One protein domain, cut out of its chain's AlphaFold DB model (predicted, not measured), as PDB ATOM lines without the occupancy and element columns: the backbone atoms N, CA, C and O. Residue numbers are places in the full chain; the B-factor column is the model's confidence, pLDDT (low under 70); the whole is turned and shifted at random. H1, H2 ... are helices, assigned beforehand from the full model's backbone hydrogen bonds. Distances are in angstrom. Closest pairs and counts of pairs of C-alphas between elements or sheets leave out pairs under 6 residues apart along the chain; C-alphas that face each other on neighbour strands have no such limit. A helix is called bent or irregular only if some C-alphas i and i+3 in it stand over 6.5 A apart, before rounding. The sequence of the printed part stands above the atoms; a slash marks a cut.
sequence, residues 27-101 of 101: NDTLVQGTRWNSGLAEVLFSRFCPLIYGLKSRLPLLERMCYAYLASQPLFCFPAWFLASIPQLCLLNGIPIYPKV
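This is residues 27 to 101 of the 101 residues of a protein of Solanum tuberosum (UniProt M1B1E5). Two long helices make an open, flat, three-armed figure: H2 is bent into a short arm H2a and a long arm H2b, and the later part of H1 meets it at the bend. The first residues of H1, 27 to 33, stick out free on one arm, much of H2b stands free on another, and a long loop joins the end of H1 to H2a. The 75 printed residues hold two named helices, H1 then H2, and no named strand; the class is all helix. The whole is extended, with a radius of gyration of the C-alphas of 18.1 A and spans of 53 by 39 by 18 A.

H1, residues 27 to 45, begins with C-alpha 27 at (-12.286, -26.389, 42.116) and is 26.9 A long. H2, residues 61 to 92, was assigned as one helix by its hydrogen bonds but is bent: C-alphas 71 and 74 are 7.4 A apart. Its arms are H2a, residues 61 to 71, 15.3 A long, and H2b, residues 74 to 92, 29.2 A long, ending with C-alpha 92 at (-25.868, -37.858, 13.768). H2b is itself irregular, with C-alphas 84 and 87 6.8 A apart.

With residues 40 to 44 alone, H1 touches H2a; the closest C-alphas, of Leu 40 and Ala 71, are 5.0 A apart. They run opposite ways at a steep tilt of 51 degrees. With residues 37 to 41 alone, H1 touches residue 74 of H2b; the closest C-alphas, of Asn 37 and Pro 74, are 5.3 A apart. Their lines are only just about perpendicular, at 73 degrees. H2a and H2b stand at a steep tilt of 61 degrees. Every O i to N i+4 pair is within hydrogen-bond range in H1 and H2a, and 10 of 15 in H2b.

The C-alphas farthest apart, of Arg 58 and Gly 94, are 54.0 A apart. The link from H1 to H2, residues 46 to 60, is long. The printed part has no cut and ends at Val 101, the chain's last residue. Its mean pLDDT is 93.3, and no printed residue is under 70.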
ATOM      1  N   ASN A  27     -11.004 -26.716  41.490       97.81
ATOM      2  CA  ASN A  27     -12.286 -26.389  42.116       97.81
ATOM      3  C   ASN A  27     -12.361 -24.912  42.527       97.81
ATOM      4  O   ASN A  27     -13.330 -24.222  42.215       97.81
ATOM      5  N   ASP A  28     -11.305 -24.403  43.159       97.56
ATOM      6  CA  ASP A  28     -11.267 -23.017  43.629       97.56
ATOM      7  C   ASP A  28     -11.256 -22.036  42.451       97.56
ATOM      8  O   ASP A  28     -11.966 -21.028  42.471       97.56
ATOM      9  N   THR A  29     -10.538 -22.378  41.377       97.12
ATOM     10  CA  THR A  29     -10.534 -21.615  40.122       97.12
ATOM     11  C   THR A  29     -11.921 -21.571  39.476       97.12
ATOM     12  O   THR A  29     -12.352 -20.513  39.016       97.12
ATOM     13  N   LEU A  30     -12.664 -22.684  39.473       97.50
ATOM     14  CA  LEU A  30     -14.030 -22.735  38.940       97.50
ATOM     15  C   LEU A  30     -15.005 -21.912  39.788       97.50
ATOM     16  O   LEU A  30     -15.825 -21.170  39.240       97.50
ATOM     17  N   VAL A  31     -14.896 -21.980  41.117       97.81
ATOM     18  CA  VAL A  31     -15.707 -21.164  42.033       97.81
ATOM     19  C   VAL A  31     -15.416 -19.676  41.823       97.81
ATOM     20  O   VAL A  31     -16.343 -18.866  41.749       97.81
ATOM     21  N   GLN A  32     -14.146 -19.301  41.676       97.31
ATOM     22  CA  GLN A  32     -13.741 -17.927  41.385       97.31
ATOM     23  C   GLN A  32     -14.271 -17.450  40.028       97.31
ATOM     24  O   GLN A  32     -14.877 -16.380  39.950       97.31
ATOM     25  N   GLY A  33     -14.122 -18.265  38.982       96.31
ATOM     26  CA  GLY A  33     -14.663 -17.978  37.655       96.31
ATOM     27  C   GLY A  33     -16.184 -17.822  37.667       96.31
ATOM     28  O   GLY A  33     -16.716 -16.904  37.042       96.31
ATOM     29  N   THR A  34     -16.888 -18.656  38.433       96.75
ATOM     30  CA  THR A  34     -18.343 -18.555  38.604       96.75
ATOM     31  C   THR A  34     -18.718 -17.224  39.242       96.75
ATOM     32  O   THR A  34     -19.528 -16.489  38.687       96.75
ATOM     33  N   ARG A  35     -18.067 -16.850  40.352       97.62
ATOM     34  CA  ARG A  35     -18.318 -15.572  41.038       97.62
ATOM     35  C   ARG A  35     -18.103 -14.368  40.121       97.62
ATOM     36  O   ARG A  35     -18.926 -13.455  40.118       97.62
ATOM     37  N   TRP A  36     -17.032 -14.370  39.329       97.19
ATOM     38  CA  TRP A  36     -16.764 -13.298  38.369       97.19
ATOM     39  C   TRP A  36     -17.848 -13.188  37.303       97.19
ATOM     40  O   TRP A  36     -18.377 -12.102  37.079       97.19
ATOM     41  N   ASN A  37     -18.212 -14.304  36.670       97.25
ATOM     42  CA  ASN A  37     -19.204 -14.282  35.601       97.25
ATOM     43  C   ASN A  37     -20.613 -13.966  36.122       97.25
ATOM     44  O   ASN A  37     -21.334 -13.217  35.470       97.25
ATOM     45  N   SER A  38     -20.987 -14.446  37.310       97.25
ATOM     46  CA  SER A  38     -22.250 -14.069  37.954       97.25
ATOM     47  C   SER A  38     -22.310 -12.570  38.252       97.25
ATOM     48  O   SER A  38     -23.304 -11.931  37.920       97.25
ATOM     49  N   GLY A  39     -21.236 -11.986  38.797       97.44
ATOM     50  CA  GLY A  39     -21.180 -10.545  39.056       97.44
ATOM     51  C   GLY A  39     -21.242  -9.705  37.775       97.44
ATOM     52  O   GLY A  39     -21.944  -8.698  37.721       97.44
ATOM     53  N   LEU A  40     -20.557 -10.133  36.709       97.12
ATOM     54  CA  LEU A  40     -20.626  -9.463  35.405       97.12
ATOM     55  C   LEU A  40     -22.025  -9.560  34.783       97.12
ATOM     56  O   LEU A  40     -22.517  -8.565  34.253       97.12
ATOM     57  N   ALA A  41     -22.684 -10.717  34.893       96.44
ATOM     58  CA  ALA A  41     -24.055 -10.899  34.427       96.44
ATOM     59  C   ALA A  41     -25.026  -9.993  35.198       96.44
ATOM     60  O   ALA A  41     -25.854  -9.320  34.587       96.44
ATOM     61  N   GLU A  42     -24.884  -9.899  36.522       97.12
ATOM     62  CA  GLU A  42     -25.680  -8.984  37.342       97.12
ATOM     63  C   GLU A  42     -25.500  -7.530  36.885       97.12
ATOM     64  O   GLU A  42     -26.484  -6.823  36.675       97.12
ATOM     65  N   VAL A  43     -24.263  -7.091  36.625       96.50
ATOM     66  CA  VAL A  43     -23.998  -5.750  36.079       96.50
ATOM     67  C   VAL A  43     -24.664  -5.560  34.717       96.50
ATOM     68  O   VAL A  43     -25.305  -4.527  34.504       96.50
ATOM     69  N   LEU A  44     -24.546  -6.538  33.815       95.50
ATOM     70  CA  LEU A  44     -25.100  -6.478  32.464       95.50
ATOM     71  C   LEU A  44     -26.629  -6.331  32.460       95.50
ATOM     72  O   LEU A  44     -27.153  -5.552  31.664       95.50
ATOM     73  N   PHE A  45     -27.326  -7.030  33.359       95.12
ATOM     74  CA  PHE A  45     -28.788  -6.978  33.490       95.12
ATOM     75  C   PHE A  45     -29.287  -5.913  34.478       95.12
ATOM     76  O   PHE A  45     -30.493  -5.723  34.635       95.12
ATOM     77  N   SER A  46     -28.386  -5.182  35.134       95.56
ATOM     78  CA  SER A  46     -28.746  -4.092  36.042       95.56
ATOM     79  C   SER A  46     -28.961  -2.755  35.321       95.56
ATOM     80  O   SER A  46     -28.544  -2.534  34.182       95.56
ATOM     81  N   ARG A  47     -29.482  -1.767  36.062       93.62
ATOM     82  CA  ARG A  47     -29.518  -0.350  35.642       93.62
ATOM     83  C   ARG A  47     -28.138   0.259  35.346       93.62
ATOM     84  O   ARG A  47     -28.062   1.347  34.778       93.62
ATOM     85  N   PHE A  48     -27.061  -0.394  35.784       93.25
ATOM     86  CA  PHE A  48     -25.679   0.041  35.577       93.25
ATOM     87  C   PHE A  48     -25.031  -0.602  34.346       93.25
ATOM     88  O   PHE A  48     -23.829  -0.436  34.146       93.25
ATOM     89  N   CYS A  49     -25.813  -1.289  33.506       93.62
ATOM     90  CA  CYS A  49     -25.353  -1.865  32.250       93.62
ATOM     91  C   CYS A  49     -24.541  -0.840  31.428       93.62
ATOM     92  O   CYS A  49     -25.091   0.211  31.082       93.62
ATOM     93  N   PRO A  50     -23.274  -1.116  31.054       91.75
ATOM     94  CA  PRO A  50     -22.430  -0.171  30.310       91.75
ATOM     95  C   PRO A  50     -23.005   0.267  28.953       91.75
ATOM     96  O   PRO A  50     -22.655   1.325  28.426       91.75
ATOM     97  N   LEU A  51     -23.916  -0.529  28.382       89.00
ATOM     98  CA  LEU A  51     -24.620  -0.207  27.139       89.00
ATOM     99  C   LEU A  51     -25.689   0.874  27.312       89.00
ATOM    100  O   LEU A  51     -26.062   1.497  26.325       89.00
ATOM    101  N   ILE A  52     -26.154   1.148  28.527       89.56
ATOM    102  CA  ILE A  52     -27.236   2.111  28.788       89.56
ATOM    103  C   ILE A  52     -26.753   3.195  29.754       89.56
ATOM    104  O   ILE A  52     -26.938   4.396  29.542       89.56
ATOM    105  N   TYR A  53     -26.080   2.785  30.821       90.31
ATOM    106  CA  TYR A  53     -25.575   3.674  31.845       90.31
ATOM    107  C   TYR A  53     -24.484   4.601  31.295       90.31
ATOM    108  O   TYR A  53     -23.547   4.172  30.628       90.31
ATOM    109  N   GLY A  54     -24.591   5.900  31.588       82.50
ATOM    110  CA  GLY A  54     -23.587   6.879  31.164       82.50
ATOM    111  C   GLY A  54     -23.640   7.262  29.680       82.50
ATOM    112  O   GLY A  54     -22.687   7.869  29.200       82.50
ATOM    113  N   LEU A  55     -24.745   6.995  28.968       84.31
ATOM    114  CA  LEU A  55     -24.985   7.466  27.589       84.31
ATOM    115  C   LEU A  55     -24.708   8.967  27.395       84.31
ATOM    116  O   LEU A  55     -24.145   9.363  26.383       84.31
ATOM    117  N   LYS A  56     -25.088   9.791  28.379       81.81
ATOM    118  CA  LYS A  56     -24.883  11.252  28.385       81.81
ATOM    119  C   LYS A  56     -23.603  11.687  29.117       81.81
ATOM    120  O   LYS A  56     -23.453  12.857  29.454       81.81
ATOM    121  N   SER A  57     -22.726  10.745  29.461       85.00
ATOM    122  CA  SER A  57     -21.503  11.032  30.214       85.00
ATOM    123  C   SER A  57     -20.355  11.464  29.302       85.00
ATOM    124  O   SER A  57     -20.418  11.316  28.087       85.00
ATOM    125  N   ARG A  58     -19.269  11.968  29.901       84.50
ATOM    126  CA  ARG A  58     -18.035  12.346  29.190       84.50
ATOM    127  C   ARG A  58     -17.109  11.152  28.896       84.50
ATOM    128  O   ARG A  58     -15.922  11.355  28.657       84.50
ATOM    129  N   LEU A  59     -17.618   9.922  28.981       89.75
ATOM    130  CA  LEU A  59     -16.828   8.714  28.760       89.75
ATOM    131  C   LEU A  59     -16.561   8.522  27.256       89.75
ATOM    132  O   LEU A  59     -17.519   8.537  26.478       89.75
ATOM    133  N   PRO A  60     -15.304   8.311  26.824       90.94
ATOM    134  CA  PRO A  60     -15.001   7.974  25.439       90.94
ATOM    135  C   PRO A  60     -15.762   6.724  24.980       90.94
ATOM    136  O   PRO A  60     -15.906   5.759  25.734       90.94
ATOM    137  N   LEU A  61     -16.204   6.713  23.718       90.69
ATOM    138  CA  LEU A  61     -16.954   5.586  23.152       90.69
ATOM    139  C   LEU A  61     -16.179   4.265  23.259       90.69
ATOM    140  O   LEU A  61     -16.753   3.255  23.657       90.69
ATOM    141  N   LEU A  62     -14.876   4.284  22.963       93.31
ATOM    142  CA  LEU A  62     -14.029   3.092  23.023       93.31
ATOM    143  C   LEU A  62     -13.964   2.503  24.437       93.31
ATOM    144  O   LEU A  62     -14.127   1.301  24.615       93.31
ATOM    145  N   GLU A  63     -13.799   3.351  25.453       93.50
ATOM    146  CA  GLU A  63     -13.758   2.909  26.849       93.50
ATOM    147  C   GLU A  63     -15.087   2.263  27.263       93.50
ATOM    148  O   GLU A  63     -15.120   1.216  27.910       93.50
ATOM    149  N   ARG A  64     -16.206   2.833  26.809       92.69
ATOM    150  CA  ARG A  64     -17.532   2.248  27.017       92.69
ATOM    151  C   ARG A  64     -17.687   0.889  26.335       92.69
ATOM    152  O   ARG A  64     -18.277  -0.012  26.928       92.69
ATOM    153  N   MET A  65     -17.151   0.725  25.127       94.00
ATOM    154  CA  MET A  65     -17.138  -0.566  24.435       94.00
ATOM    155  C   MET A  65     -16.297  -1.602  25.187       94.00
ATOM    156  O   MET A  65     -16.739  -2.738  25.310       94.00
ATOM    157  N   CYS A  66     -15.153  -1.220  25.765       95.12
ATOM    158  CA  CYS A  66     -14.369  -2.113  26.622       95.12
ATOM    159  C   CYS A  66     -15.172  -2.579  27.847       95.12
ATOM    160  O   CYS A  66     -15.190  -3.770  28.156       95.12
ATOM    161  N   TYR A  67     -15.894  -1.671  28.513       95.06
ATOM    162  CA  TYR A  67     -16.769  -2.044  29.628       95.06
ATOM    163  C   TYR A  67     -17.923  -2.949  29.202       95.06
ATOM    164  O   TYR A  67     -18.236  -3.908  29.905       95.06
ATOM    165  N   ALA A  68     -18.552  -2.664  28.061       94.56
ATOM    166  CA  ALA A  68     -19.619  -3.497  27.523       94.56
ATOM    167  C   ALA A  68     -19.113  -4.900  27.168       94.56
ATOM    168  O   ALA A  68     -19.757  -5.880  27.529       94.56
ATOM    169  N   TYR A  69     -17.938  -4.998  26.543       95.56
ATOM    170  CA  TYR A  69     -17.280  -6.265  26.237       95.56
ATOM    171  C   TYR A  69     -17.048  -7.096  27.506       95.56
ATOM    172  O   TYR A  69     -17.491  -8.242  27.573       95.56
ATOM    173  N   LEU A  70     -16.459  -6.497  28.549       95.81
ATOM    174  CA  LEU A  70     -16.233  -7.175  29.831       95.81
ATOM    175  C   LEU A  70     -17.544  -7.625  30.490       95.81
ATOM    176  O   LEU A  70     -17.645  -8.764  30.933       95.81
ATOM    177  N   ALA A  71     -18.566  -6.765  30.516       96.12
ATOM    178  CA  ALA A  71     -19.875  -7.120  31.065       96.12
ATOM    179  C   ALA A  71     -20.569  -8.235  30.260       96.12
ATOM    180  O   ALA A  71     -21.301  -9.035  30.832       96.12
ATOM    181  N   SER A  72     -20.322  -8.313  28.947       95.25
ATOM    182  CA  SER A  72     -20.887  -9.336  28.058       95.25
ATOM    183  C   SER A  72     -20.173 -10.690  28.107       95.25
ATOM    184  O   SER A  72     -20.691 -11.654  27.550       95.25
ATOM    185  N   GLN A  73     -19.030 -10.796  28.795       94.81
ATOM    186  CA  GLN A  73     -18.239 -12.028  28.877       94.81
ATOM    187  C   GLN A  73     -19.049 -13.290  29.242       94.81
ATOM    188  O   GLN A  73     -18.832 -14.320  28.600       94.81
ATOM    189  N   PRO A  74     -20.018 -13.255  30.184       95.06
ATOM    190  CA  PRO A  74     -20.816 -14.436  30.514       95.06
ATOM    191  C   PRO A  74     -21.635 -14.976  29.334       95.06
ATOM    192  O   PRO A  74     -21.932 -16.164  29.299       95.06
ATOM    193  N   LEU A  75     -21.983 -14.136  28.352       94.94
ATOM    194  CA  LEU A  75     -22.776 -14.536  27.186       94.94
ATOM    195  C   LEU A  75     -21.977 -15.359  26.167       94.94
ATOM    196  O   LEU A  75     -22.574 -16.019  25.317       94.94
ATOM    197  N   PHE A  76     -20.642 -15.379  26.248       93.38
ATOM    198  CA  PHE A  76     -19.816 -16.201  25.359       93.38
ATOM    199  C   PHE A  76     -19.996 -17.709  25.581       93.38
ATOM    200  O   PHE A  76     -19.587 -18.501  24.729       93.38
ATOM    201  N   CYS A  77     -20.674 -18.122  26.657       93.56
ATOM    202  CA  CYS A  77     -21.077 -19.513  26.833       93.56
ATOM    203  C   CYS A  77     -22.085 -19.973  25.765       93.56
ATOM    204  O   CYS A  77     -22.042 -21.136  25.372       93.56
ATOM    205  N   PHE A  78     -22.940 -19.081  25.241       95.38
ATOM    206  CA  PHE A  78     -23.960 -19.454  24.259       95.38
ATOM    207  C   PHE A  78     -23.354 -19.889  22.918       95.38
ATOM    208  O   PHE A  78     -23.650 -21.007  22.496       95.38
ATOM    209  N   PRO A  79     -22.473 -19.104  22.255       94.62
ATOM    210  CA  PRO A  79     -21.796 -19.565  21.044       94.62
ATOM    211  C   PRO A  79     -21.038 -20.876  21.249       94.62
ATOM    212  O   PRO A  79     -21.130 -21.766  20.409       94.62
ATOM    213  N   ALA A  80     -20.330 -21.018  22.373       95.06
ATOM    214  CA  ALA A  80     -19.604 -22.243  22.688       95.06
ATOM    215  C   ALA A  80     -20.553 -23.446  22.782       95.06
ATOM    216  O   ALA A  80     -20.289 -24.488  22.187       95.06
ATOM    217  N   TRP A  81     -21.687 -23.288  23.466       97.00
ATOM    218  CA  TRP A  81     -22.687 -24.342  23.608       97.00
ATOM    219  C   TRP A  81     -23.343 -24.712  22.273       97.00
ATOM    220  O   TRP A  81     -23.480 -25.896  21.963       97.00
ATOM    221  N   PHE A  82     -23.679 -23.720  21.444       95.88
ATOM    222  CA  PHE A  82     -24.215 -23.957  20.103       95.88
ATOM    223  C   PHE A  82     -23.223 -24.713  19.218       95.88
ATOM    224  O   PHE A  82     -23.591 -25.716  18.613       95.88
ATOM    225  N   LEU A  83     -21.958 -24.288  19.186       94.88
ATOM    226  CA  LEU A  83     -20.911 -24.948  18.401       94.88
ATOM    227  C   LEU A  83     -20.546 -26.338  18.936       94.88
ATOM    228  O   LEU A  83     -20.085 -27.178  18.170       94.88
ATOM    229  N   ALA A  84     -20.758 -26.599  20.226       95.88
ATOM    230  CA  ALA A  84     -20.520 -27.904  20.837       95.88
ATOM    231  C   ALA A  84     -21.701 -28.881  20.710       95.88
ATOM    232  O   ALA A  84     -21.521 -30.067  20.976       95.88
ATOM    233  N   SER A  85     -22.895 -28.401  20.347       96.00
ATOM    234  CA  SER A  85     -24.112 -29.225  20.302       96.00
ATOM    235  C   SER A  85     -24.652 -29.387  18.881       96.00
ATOM    236  O   SER A  85     -24.977 -30.498  18.462       96.00
ATOM    237  N   ILE A  86     -24.758 -28.288  18.124       95.62
ATOM    238  CA  ILE A  86     -25.394 -28.276  16.800       95.62
ATOM    239  C   ILE A  86     -24.640 -29.173  15.808       95.62
ATOM    240  O   ILE A  86     -25.291 -30.024  15.200       95.62
ATOM    241  N   PRO A  87     -23.306 -29.070  15.644       95.12
ATOM    242  CA  PRO A  87     -22.602 -29.892  14.663       95.12
ATOM    243  C   PRO A  87     -22.720 -31.394  14.916       95.12
ATOM    244  O   PRO A  87     -22.882 -32.170  13.979       95.12
ATOM    245  N   GLN A  88     -22.691 -31.799  16.182       95.19
ATOM    246  CA  GLN A  88     -22.789 -33.183  16.626       95.19
ATOM    247  C   GLN A  88     -24.184 -33.741  16.335       95.19
ATOM    248  O   GLN A  88     -24.310 -34.843  15.803       95.19
ATOM    249  N   LEU A  89     -25.236 -32.964  16.611       95.88
ATOM    250  CA  LEU A  89     -26.610 -33.344  16.279       95.88
ATOM    251  C   LEU A  89     -26.833 -33.414  14.764       95.88
ATOM    252  O   LEU A  89     -27.453 -34.360  14.281       95.88
ATOM    253  N   CYS A  90     -26.315 -32.453  14.001       94.81
ATOM    254  CA  CYS A  90     -26.402 -32.467  12.541       94.81
ATOM    255  C   CYS A  90     -25.670 -33.673  11.940       94.81
ATOM    256  O   CYS A  90     -26.214 -34.327  11.052       94.81
ATOM    257  N   LEU A  91     -24.489 -34.013  12.467       94.81
ATOM    258  CA  LEU A  91     -23.710 -35.176  12.044       94.81
ATOM    259  C   LEU A  91     -24.479 -36.484  12.266       94.81
ATOM    260  O   LEU A  91     -24.554 -37.304  11.356       94.81
ATOM    261  N   LEU A  92     -25.087 -36.658  13.443       96.06
ATOM    262  CA  LEU A  92     -25.868 -37.858  13.768       96.06
ATOM    263  C   LEU A  92     -27.123 -38.009  12.899       96.06
ATOM    264  O   LEU A  92     -27.509 -39.125  12.572       96.06
ATOM    265  N   ASN A  93     -27.742 -36.895  12.507       95.19
ATOM    266  CA  ASN A  93     -28.953 -36.895  11.687       95.19
ATOM    267  C   ASN A  93     -28.672 -36.798  10.175       95.19
ATOM    268  O   ASN A  93     -29.611 -36.725   9.386       95.19
ATOM    269  N   GLY A  94     -27.403 -36.756   9.753       92.25
ATOM    270  CA  GLY A  94     -27.026 -36.596   8.344       92.25
ATOM    271  C   GLY A  94     -27.456 -35.259   7.724       92.25
ATOM    272  O   GLY A  94     -27.586 -35.161   6.504       92.25
ATOM    273  N   ILE A  95     -27.695 -34.230   8.543       93.12
ATOM    274  CA  ILE A  95     -28.136 -32.906   8.092       93.12
ATOM    275  C   ILE A  95     -26.896 -32.079   7.714       93.12
ATOM    276  O   ILE A  95     -26.049 -31.829   8.576       93.12
ATOM    277  N   PRO A  96     -26.761 -31.619   6.457       89.00
ATOM    278  CA  PRO A  96     -25.642 -30.771   6.062       89.00
ATOM    279  C   PRO A  96     -25.781 -29.364   6.666       89.00
ATOM    280  O   PRO A  96     -26.795 -28.698   6.479       89.00
ATOM    281  N   ILE A  97     -24.749 -28.907   7.381       89.06
ATOM    282  CA  ILE A  97     -24.710 -27.582   8.038       89.06
ATOM    283  C   ILE A  97     -24.393 -26.467   7.034       89.06
ATOM    284  O   ILE A  97     -24.875 -25.344   7.162       89.06
ATOM    285  N   TYR A  98     -23.577 -26.782   6.029       88.56
ATOM    286  CA  TYR A  98     -23.163 -25.861   4.977       88.56
ATOM    287  C   TYR A  98     -23.742 -26.312   3.632       88.56
ATOM    288  O   TYR A  98     -23.874 -27.522   3.406       88.56
ATOM    289  N   PRO A  99     -24.089 -25.373   2.732       85.25
ATOM    290  CA  PRO A  99     -24.519 -25.725   1.387       85.25
ATOM    291  C   PRO A  99     -23.399 -26.472   0.660       85.25
ATOM    292  O   PRO A  99     -22.215 -26.181   0.848       85.25
ATOM    293  N   LYS A 100     -23.777 -27.440  -0.177       80.62
ATOM    294  CA  LYS A 100     -22.831 -28.064  -1.103       80.62
ATOM    295  C   LYS A 100     -22.411 -27.005  -2.124       80.62
ATOM    296  O   LYS A 100     -23.279 -26.400  -2.749       80.62
ATOM    297  N   VAL A 101     -21.105 -26.770  -2.217       74.31
ATOM    298  CA  VAL A 101     -20.475 -26.032  -3.323       74.31
ATOM    299  C   VAL A 101     -20.463 -26.875  -4.586       74.31
ATOM    300  O   VAL A 101     -20.331 -28.115  -4.457       74.31
TER     301      VAL A 101